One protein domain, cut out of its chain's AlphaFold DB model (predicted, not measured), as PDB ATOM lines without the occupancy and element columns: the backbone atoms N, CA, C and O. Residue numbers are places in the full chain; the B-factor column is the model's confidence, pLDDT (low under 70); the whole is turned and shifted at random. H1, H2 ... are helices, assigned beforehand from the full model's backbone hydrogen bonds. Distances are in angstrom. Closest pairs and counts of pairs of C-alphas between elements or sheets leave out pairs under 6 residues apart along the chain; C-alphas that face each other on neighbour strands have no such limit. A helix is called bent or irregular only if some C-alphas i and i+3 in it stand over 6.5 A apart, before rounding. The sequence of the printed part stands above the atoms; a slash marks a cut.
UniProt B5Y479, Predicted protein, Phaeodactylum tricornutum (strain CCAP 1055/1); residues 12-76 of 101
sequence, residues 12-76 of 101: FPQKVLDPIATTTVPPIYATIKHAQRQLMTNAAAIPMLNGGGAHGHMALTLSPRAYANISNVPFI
ATOM      1  N   PHE A  12     -45.224 -42.794  55.563       89.44
ATOM      2  CA  PHE A  12     -45.590 -41.387  55.527       89.44
ATOM      3  C   PHE A  12     -44.871 -40.596  56.630       89.44
ATOM      4  O   PHE A  12     -44.993 -40.919  57.826       89.44
ATOM      5  N   PRO A  13     -44.163 -39.509  56.269       92.62
ATOM      6  CA  PRO A  13     -43.564 -38.612  57.247       92.62
ATOM      7  C   PRO A  13     -44.617 -38.000  58.179       92.62
ATOM      8  O   PRO A  13     -44.415 -37.965  59.393       92.62
ATOM      9  N   GLN A  14     -45.765 -37.587  57.627       93.62
ATOM     10  CA  GLN A  14     -46.902 -37.050  58.378       93.62
ATOM     11  C   GLN A  14     -47.974 -38.132  58.536       93.62
ATOM     12  O   GLN A  14     -48.778 -38.374  57.636       93.62
ATOM     13  N   LYS A  15     -47.978 -38.799  59.694       92.50
ATOM     14  CA  LYS A  15     -48.912 -39.901  60.009       92.50
ATOM     15  C   LYS A  15     -50.303 -39.400  60.389       92.50
ATOM     16  O   LYS A  15     -51.295 -40.080  60.162       92.50
ATOM     17  N   VAL A  16     -50.348 -38.215  60.985       92.88
ATOM     18  CA  VAL A  16     -51.560 -37.503  61.378       92.88
ATOM     19  C   VAL A  16     -51.405 -36.082  60.863       92.88
ATOM     20  O   VAL A  16     -50.339 -35.488  61.017       92.88
ATOM     21  N   LEU A  17     -52.436 -35.574  60.195       92.44
ATOM     22  CA  LEU A  17     -52.461 -34.204  59.697       92.44
ATOM     23  C   LEU A  17     -53.046 -33.294  60.766       92.44
ATOM     24  O   LEU A  17     -54.004 -33.670  61.445       92.44
ATOM     25  N   ASP A  18     -52.498 -32.090  60.874       95.00
ATOM     26  CA  ASP A  18     -53.053 -31.109  61.789       95.00
ATOM     27  C   ASP A  18     -54.375 -30.576  61.220       95.00
ATOM     28  O   ASP A  18     -54.479 -30.302  60.017       95.00
ATOM     29  N   PRO A  19     -55.414 -30.425  62.057       94.06
ATOM     30  CA  PRO A  19     -56.691 -29.915  61.599       94.06
ATOM     31  C   PRO A  19     -56.539 -28.474  61.107       94.06
ATOM     32  O   PRO A  19     -55.983 -27.613  61.789       94.06
ATOM     33  N   ILE A  20     -57.092 -28.183  59.928       95.62
ATOM     34  CA  ILE A  20     -57.116 -26.810  59.400       95.62
ATOM     35  C   ILE A  20     -58.080 -25.903  60.172       95.62
ATOM     36  O   ILE A  20     -57.913 -24.686  60.137       95.62
ATOM     37  N   ALA A  21     -59.078 -26.499  60.828       95.44
ATOM     38  CA  ALA A  21     -60.158 -25.857  61.564       95.44
ATOM     39  C   ALA A  21     -60.743 -26.835  62.596       95.44
ATOM     40  O   ALA A  21     -60.600 -28.053  62.460       95.44
ATOM     41  N   THR A  22     -61.451 -26.307  63.589       93.88
ATOM     42  CA  THR A  22     -62.303 -27.085  64.500       93.88
ATOM     43  C   THR A  22     -63.746 -26.589  64.394       93.88
ATOM     44  O   THR A  22     -64.039 -25.657  63.648       93.88
ATOM     45  N   THR A  23     -64.671 -27.181  65.150       95.56
ATOM     46  CA  THR A  23     -66.064 -26.702  65.215       95.56
ATOM     47  C   THR A  23     -66.188 -25.278  65.760       95.56
ATOM     48  O   THR A  23     -67.191 -24.617  65.509       95.56
ATOM     49  N   THR A  24     -65.181 -24.799  66.495       95.50
ATOM     50  CA  THR A  24     -65.170 -23.481  67.143       95.50
ATOM     51  C   THR A  24     -64.120 -22.530  66.575       95.50
ATOM     52  O   THR A  24     -64.198 -21.329  66.822       95.50
ATOM     53  N   VAL A  25     -63.145 -23.037  65.815       95.31
ATOM     54  CA  VAL A  25     -62.039 -22.248  65.262       95.31
ATOM     55  C   VAL A  25     -62.052 -22.352  63.737       95.31
ATOM     56  O   VAL A  25     -61.835 -23.446  63.209       95.31
ATOM     57  N   PRO A  26     -62.279 -21.242  63.011       95.25
ATOM     58  CA  PRO A  26     -62.293 -21.256  61.556       95.25
ATOM     59  C   PRO A  26     -60.879 -21.437  60.985       95.25
ATOM     60  O   PRO A  26     -59.886 -21.128  61.651       95.25
ATOM     61  N   PRO A  27     -60.767 -21.891  59.728       96.31
ATOM     62  CA  PRO A  27     -59.477 -21.998  59.076       96.31
ATOM     63  C   PRO A  27     -58.884 -20.613  58.820       96.31
ATOM     64  O   PRO A  27     -59.570 -19.686  58.391       96.31
ATOM     65  N   ILE A  28     -57.576 -20.499  59.034       95.88
ATOM     66  CA  ILE A  28     -56.801 -19.309  58.693       95.88
ATOM     67  C   ILE A  28     -55.754 -19.667  57.647       95.88
ATOM     68  O   ILE A  28     -55.374 -20.825  57.481       95.88
ATOM     69  N   TYR A  29     -55.224 -18.657  56.961       95.38
ATOM     70  CA  TYR A  29     -54.196 -18.869  55.940       95.38
ATOM     71  C   TYR A  29     -53.019 -19.721  56.450       95.38
ATOM     72  O   TYR A  29     -52.538 -20.602  55.741       95.38
ATOM     73  N   ALA A  30     -52.581 -19.495  57.692       96.12
ATOM     74  CA  ALA A  30     -51.482 -20.246  58.289       96.12
ATOM     75  C   ALA A  30     -51.794 -21.747  58.442       96.12
ATOM     76  O   ALA A  30     -50.944 -22.565  58.095       96.12
ATOM     77  N   THR A  31     -52.999 -22.116  58.896       96.12
ATOM     78  CA  THR A  31     -53.381 -23.527  59.089       96.12
ATOM     79  C   THR A  31     -53.567 -24.237  57.753       96.12
ATOM     80  O   THR A  31     -53.083 -25.354  57.580       96.12
ATOM     81  N   ILE A  32     -54.150 -23.560  56.761       94.75
ATOM     82  CA  ILE A  32     -54.274 -24.086  55.392       94.75
ATOM     83  C   ILE A  32     -52.889 -24.312  54.771       94.75
ATOM     84  O   ILE A  32     -52.617 -25.377  54.215       94.75
ATOM     85  N   LYS A  33     -51.983 -23.333  54.888       93.31
ATOM     86  CA  LYS A  33     -50.616 -23.440  54.359       93.31
ATOM     87  C   LYS A  33     -49.823 -24.552  55.042       93.31
ATOM     88  O   LYS A  33     -49.010 -25.213  54.396       93.31
ATOM     89  N   HIS A  34     -50.036 -24.750  56.339       94.38
ATOM     90  CA  HIS A  34     -49.415 -25.836  57.089       94.38
ATOM     91  C   HIS A  34     -49.916 -27.204  56.622       94.38
ATOM     92  O   HIS A  34     -49.103 -28.048  56.251       94.38
ATOM     93  N   ALA A  35     -51.233 -27.380  56.496       94.38
ATOM     94  CA  ALA A  35     -51.807 -28.612  55.962       94.38
ATOM     95  C   ALA A  35     -51.320 -28.905  54.535       94.38
ATOM     96  O   ALA A  35     -50.949 -30.036  54.227       94.38
ATOM     97  N   GLN A  36     -51.214 -27.882  53.679       93.06
ATOM     98  CA  GLN A  36     -50.644 -28.044  52.340       93.06
ATOM     99  C   GLN A  36     -49.211 -28.595  52.393       93.06
ATOM    100  O   GLN A  36     -48.880 -29.512  51.646       93.06
ATOM    101  N   ARG A  37     -48.364 -28.096  53.303       92.62
ATOM    102  CA  ARG A  37     -46.994 -28.609  53.489       92.62
ATOM    103  C   ARG A  37     -46.976 -30.052  53.982       92.62
ATOM    104  O   ARG A  37     -46.144 -30.834  53.520       92.62
ATOM    105  N   GLN A  38     -47.879 -30.417  54.891       94.62
ATOM    106  CA  GLN A  38     -47.982 -31.796  55.368       94.62
ATOM    107  C   GLN A  38     -48.368 -32.749  54.228       94.62
ATOM    108  O   GLN A  38     -47.727 -33.785  54.049       94.62
ATOM    109  N   LEU A  39     -49.328 -32.348  53.388       92.94
ATOM    110  CA  LEU A  39     -49.717 -33.097  52.192       92.94
ATOM    111  C   LEU A  39     -48.578 -33.192  51.169       92.94
ATOM    112  O   LEU A  39     -48.305 -34.283  50.675       92.94
ATOM    113  N   MET A  40     -47.873 -32.088  50.891       89.88
ATOM    114  CA  MET A  40     -46.698 -32.068  50.005       89.88
ATOM    115  C   MET A  40     -45.623 -33.053  50.473       89.88
ATOM    116  O   MET A  40     -45.059 -33.786  49.667       89.88
ATOM    117  N   THR A  41     -45.361 -33.085  51.781       90.06
ATOM    118  CA  THR A  41     -44.341 -33.954  52.384       90.06
ATOM    119  C   THR A  41     -44.707 -35.430  52.230       90.06
ATOM    120  O   THR A  41     -43.862 -36.243  51.865       90.06
ATOM    121  N   ASN A  42     -45.975 -35.778  52.453       90.25
ATOM    122  CA  ASN A  42     -46.470 -37.135  52.230       90.25
ATOM    123  C   ASN A  42     -46.448 -37.523  50.750       90.25
ATOM    124  O   ASN A  42     -46.043 -38.630  50.411       90.25
ATOM    125  N   ALA A  43     -46.838 -36.609  49.862       87.25
ATOM    126  CA  ALA A  43     -46.840 -36.848  48.425       87.25
ATOM    127  C   ALA A  43     -45.423 -37.046  47.859       87.25
ATOM    128  O   ALA A  43     -45.240 -37.854  46.954       87.25
ATOM    129  N   ALA A  44     -44.423 -36.350  48.409       84.31
ATOM    130  CA  ALA A  44     -43.018 -36.526  48.040       84.31
ATOM    131  C   ALA A  44     -42.418 -37.856  48.538       84.31
ATOM    132  O   ALA A  44     -41.450 -38.341  47.958       84.31
ATOM    133  N   ALA A  45     -42.979 -38.453  49.596       84.81
ATOM    134  CA  ALA A  45     -42.513 -39.731  50.137       84.81
ATOM    135  C   ALA A  45     -42.969 -40.945  49.312       84.81
ATOM    136  O   ALA A  45     -42.397 -42.022  49.454       84.81
ATOM    137  N   ILE A  46     -43.981 -40.785  48.453       79.75
ATOM    138  CA  ILE A  46     -44.458 -41.844  47.563       79.75
ATOM    139  C   ILE A  46     -43.581 -41.856  46.300       79.75
ATOM    140  O   ILE A  46     -43.711 -40.952  45.465       79.75
ATOM    141  N   PRO A  47     -42.712 -42.868  46.105       72.19
ATOM    142  CA  PRO A  47     -41.962 -43.011  44.868       72.19
ATOM    143  C   PRO A  47     -42.922 -43.345  43.723       72.19
ATOM    144  O   PRO A  47     -43.748 -44.251  43.837       72.19
ATOM    145  N   MET A  48     -42.793 -42.641  42.601       69.62
ATOM    146  CA  MET A  48     -43.542 -42.946  41.385       69.62
ATOM    147  C   MET A  48     -42.584 -43.494  40.323       69.62
ATOM    148  O   MET A  48     -41.613 -42.839  39.957       69.62
ATOM    149  N   LEU A  49     -42.842 -44.716  39.850       62.00
ATOM    150  CA  LEU A  49     -41.971 -45.433  38.907       62.00
ATOM    151  C   LEU A  49     -42.281 -45.123  37.429       62.00
ATOM    152  O   LEU A  49     -41.451 -45.386  36.564       62.00
ATOM    153  N   ASN A  50     -43.461 -44.564  37.126       61.25
ATOM    154  CA  ASN A  50     -43.994 -44.475  35.756       61.25
ATOM    155  C   ASN A  50     -44.541 -43.082  35.367       61.25
ATOM    156  O   ASN A  50     -45.272 -42.965  34.388       61.25
ATOM    157  N   GLY A  51     -44.202 -42.020  36.103       61.56
ATOM    158  CA  GLY A  51     -44.667 -40.652  35.831       61.56
ATOM    159  C   GLY A  51     -44.383 -39.701  36.996       61.56
ATOM    160  O   GLY A  51     -43.762 -40.107  37.972       61.56
ATOM    161  N   GLY A  52     -44.834 -38.442  36.921       60.53
ATOM    162  CA  GLY A  52     -44.834 -37.540  38.087       60.53
ATOM    163  C   GLY A  52     -43.922 -36.314  38.066       60.53
ATOM    164  O   GLY A  52     -43.883 -35.567  39.042       60.53
ATOM    165  N   GLY A  53     -43.183 -36.075  36.985       65.75
ATOM    166  CA  GLY A  53     -42.156 -35.028  36.980       65.75
ATOM    167  C   GLY A  53     -41.047 -35.292  38.013       65.75
ATOM    168  O   GLY A  53     -40.930 -36.397  38.539       65.75
ATOM    169  N   ALA A  54     -40.218 -34.287  38.314       67.75
ATOM    170  CA  ALA A  54     -39.042 -34.468  39.178       67.75
ATOM    171  C   ALA A  54     -39.376 -34.747  40.658       67.75
ATOM    172  O   ALA A  54     -38.531 -35.256  41.385       67.75
ATOM    173  N   HIS A  55     -40.600 -34.430  41.101       73.12
ATOM    174  CA  HIS A  55     -41.035 -34.563  42.505       73.12
ATOM    175  C   HIS A  55     -42.274 -35.458  42.689       73.12
ATOM    176  O   HIS A  55     -43.015 -35.315  43.663       73.12
ATOM    177  N   GLY A  56     -42.547 -36.359  41.742       76.12
ATOM    178  CA  GLY A  56     -43.612 -37.360  41.869       76.12
ATOM    179  C   GLY A  56     -45.011 -36.768  42.113       76.12
ATOM    180  O   GLY A  56     -45.454 -35.834  41.441       76.12
ATOM    181  N   HIS A  57     -45.732 -37.306  43.102       79.00
ATOM    182  CA  HIS A  57     -47.099 -36.869  43.421       79.00
ATOM    183  C   HIS A  57     -47.186 -35.484  44.074       79.00
ATOM    184  O   HIS A  57     -48.286 -34.943  44.197       79.00
ATOM    185  N   MET A  58     -46.063 -34.868  44.456       81.00
ATOM    186  CA  MET A  58     -46.053 -33.519  45.031       81.00
ATOM    187  C   MET A  58     -46.713 -32.489  44.102       81.00
ATOM    188  O   MET A  58     -47.337 -31.538  44.573       81.00
ATOM    189  N   ALA A  59     -46.661 -32.710  42.787       79.81
ATOM    190  CA  ALA A  59     -47.344 -31.873  41.807       79.81
ATOM    191  C   ALA A  59     -48.862 -31.759  42.030       79.81
ATOM    192  O   ALA A  59     -49.434 -30.719  41.726       79.81
ATOM    193  N   LEU A  60     -49.512 -32.779  42.605       82.56
ATOM    194  CA  LEU A  60     -50.956 -32.779  42.884       82.56
ATOM    195  C   LEU A  60     -51.346 -31.836  44.030       82.56
ATOM    196  O   LEU A  60     -52.507 -31.471  44.179       82.56
ATOM    197  N   THR A  61     -50.376 -31.449  44.855       86.19
ATOM    198  CA  THR A  61     -50.582 -30.592  46.035       86.19
ATOM    199  C   THR A  61     -50.262 -29.119  45.762       86.19
ATOM    200  O   THR A  61     -50.390 -28.261  46.642       86.19
ATOM    201  N   LEU A  62     -49.835 -28.815  44.536       84.75
ATOM    202  CA  LEU A  62     -49.418 -27.496  44.087       84.75
ATOM    203  C   LEU A  62     -50.220 -27.077  42.857       84.75
ATOM    204  O   LEU A  62     -50.691 -27.898  42.078       84.75
ATOM    205  N   SER A  63     -50.332 -25.767  42.645       84.88
ATOM    206  CA  SER A  63     -50.772 -25.277  41.341       84.88
ATOM    207  C   SER A  63     -49.679 -25.543  40.293       84.88
ATOM    208  O   SER A  63     -48.492 -25.526  40.640       84.88
ATOM    209  N   PRO A  64     -50.027 -25.703  39.002       78.44
ATOM    210  CA  PRO A  64     -49.038 -25.939  37.945       78.44
ATOM    211  C   PRO A  64     -47.929 -24.879  37.911       78.44
ATOM    212  O   PRO A  64     -46.753 -25.193  37.761       78.44
ATOM    213  N   ARG A  65     -48.298 -23.613  38.143       84.19
ATOM    214  CA  ARG A  65     -47.358 -22.488  38.215       84.19
ATOM    215  C   ARG A  65     -46.435 -22.566  39.435       84.19
ATOM    216  O   ARG A  65     -45.262 -22.243  39.317       84.19
ATOM    217  N   ALA A  66     -46.937 -22.992  40.594       83.00
ATOM    218  CA  ALA A  66     -46.097 -23.182  41.775       83.00
ATOM    219  C   ALA A  66     -45.139 -24.372  41.609       83.00
ATOM    220  O   ALA A  66     -43.995 -24.296  42.049       83.00
ATOM    221  N   TYR A  67     -45.578 -25.437  40.934       81.06
ATOM    222  CA  TYR A  67     -44.734 -26.591  40.625       81.06
ATOM    223  C   TYR A  67     -43.619 -26.249  39.624       81.06
ATOM    224  O   TYR A  67     -42.470 -26.631  39.831       81.06
ATOM    225  N   ALA A  68     -43.923 -25.458  38.590       82.94
ATOM    226  CA  ALA A  68     -42.932 -24.995  37.616       82.94
ATOM    227  C   ALA A  68     -41.794 -24.167  38.246       82.94
ATOM    228  O   ALA A  68     -40.687 -24.145  37.724       82.94
ATOM    229  N   ASN A  69     -42.033 -23.522  39.395       85.56
ATOM    230  CA  ASN A  69     -40.991 -22.781  40.112       85.56
ATOM    231  C   ASN A  69     -39.972 -23.689  40.826       85.56
ATOM    232  O   ASN A  69     -38.888 -23.224  41.163       85.56
ATOM    233  N   ILE A  70     -40.325 -24.947  41.108       82.88
ATOM    234  CA  ILE A  70     -39.485 -25.897  41.865       82.88
ATOM    235  C   ILE A  70     -38.984 -27.067  41.008       82.88
ATOM    236  O   ILE A  70     -38.203 -27.896  41.482       82.88
ATOM    237  N   SER A  71     -39.443 -27.164  39.758       81.38
ATOM    238  CA  SER A  71     -39.092 -28.231  38.828       81.38
ATOM    239  C   SER A  71     -39.111 -27.735  37.391       81.38
ATOM    240  O   SER A  71     -40.130 -27.243  36.910       81.38
ATOM    241  N   ASN A  72     -38.016 -27.985  36.674       80.19
ATOM    242  CA  ASN A  72     -37.948 -27.789  35.225       80.19
ATOM    243  C   ASN A  72     -38.608 -28.939  34.444       80.19
ATOM    244  O   ASN A  72     -38.776 -28.839  33.231       80.19
ATOM    245  N   VAL A  73     -38.975 -30.034  35.120       80.00
ATOM    246  CA  VAL A  73     -39.702 -31.158  34.519       80.00
ATOM    247  C   VAL A  73     -41.188 -30.999  34.840       80.00
ATOM    248  O   VAL A  73     -41.537 -31.037  36.026       80.00
ATOM    249  N   PRO A  74     -42.069 -30.831  33.838       73.62
ATOM    250  CA  PRO A  74     -43.498 -30.685  34.076       73.62
ATOM    251  C   PRO A  74     -44.113 -31.995  34.576       73.62
ATOM    252  O   PRO A  74     -43.716 -33.092  34.178       73.62
ATOM    253  N   PHE A  75     -45.130 -31.880  35.428       77.69
ATOM    254  CA  PHE A  75     -45.993 -33.007  35.761       77.69
ATOM    255  C   PHE A  75     -46.949 -33.265  34.594       77.69
ATOM    256  O   PHE A  75     -47.826 -32.447  34.313       77.69
ATOM    257  N   ILE A  76     -46.773 -34.394  33.907       77.38
ATOM    258  CA  ILE A  76     -47.683 -34.826  32.846       77.38
ATOM    259  C   ILE A  76     -48.832 -35.596  33.485       77.38
ATOM    260  O   ILE A  76     -48.623 -36.653  34.080       77.38
TER     261      ILE A  76
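This is residues 12 to 76 of the 101 residues of the protein "Predicted protein" of Phaeodactylum tricornutum (strain CCAP 1055/1) (UniProt B5Y479). The printed part is a long helix, H1, with a long unnamed lead-in, residues 12 to 28, that runs out past one end of H1 and turns back into it; at the other end the irregular H2 folds back on H1, and the short H3 sits past H2, away from H1. The 65 printed residues hold three named helices, H1, H2 and H3 in that order, and no named strand; the class is all helix, with 31 residues, under half, in named elements. The whole is loose, with a radius of gyration of the C-alphas of 13.6 A, and only just flat, spanning 42 by 25 by 14 A.

Go past residues 12 to 28 to reach H1, residues 29 to 45. It touches H2, residues 53 to 61, and their closest C-alphas, of Ala 43 and Met 58, are 4.8 A apart. The two run opposite ways at a steep tilt of 39 degrees and form a helical hairpin. H3, residues 64 to 68, is close to H2 but not clearly touching it; their closest C-alphas, of Ala 59 and Tyr 67, are 6.0 A apart. H1 and H3 are apart. In H1 and H3 every O i to N i+4 pair is within hydrogen-bond range; in H2 0 of 5 are, beside 3 of 6 O i to N i+3 pairs.

Find C-alpha 29 at (-54.196, -18.869, 55.940); from there H1 runs 24.6 A to C-alpha 45 at (-42.513, -39.731, 50.137). H2 runs 13.1 A from Gly 53 to Thr 61 and is irregular, with C-alphas 54 and 57 9.4 A apart. H3 covers 6.2 A, ending at C-alpha 68 at (-42.932, -24.995, 37.616).

Look at Thr 24 and Asn 50 for the two C-alphas farthest apart, 43.3 A. The printed part has no cut. The link from H1 to H2 is short, that from H2 to H3 tight. The mean pLDDT of the printed part is 85.3, and residues 48 to 54 are under 70.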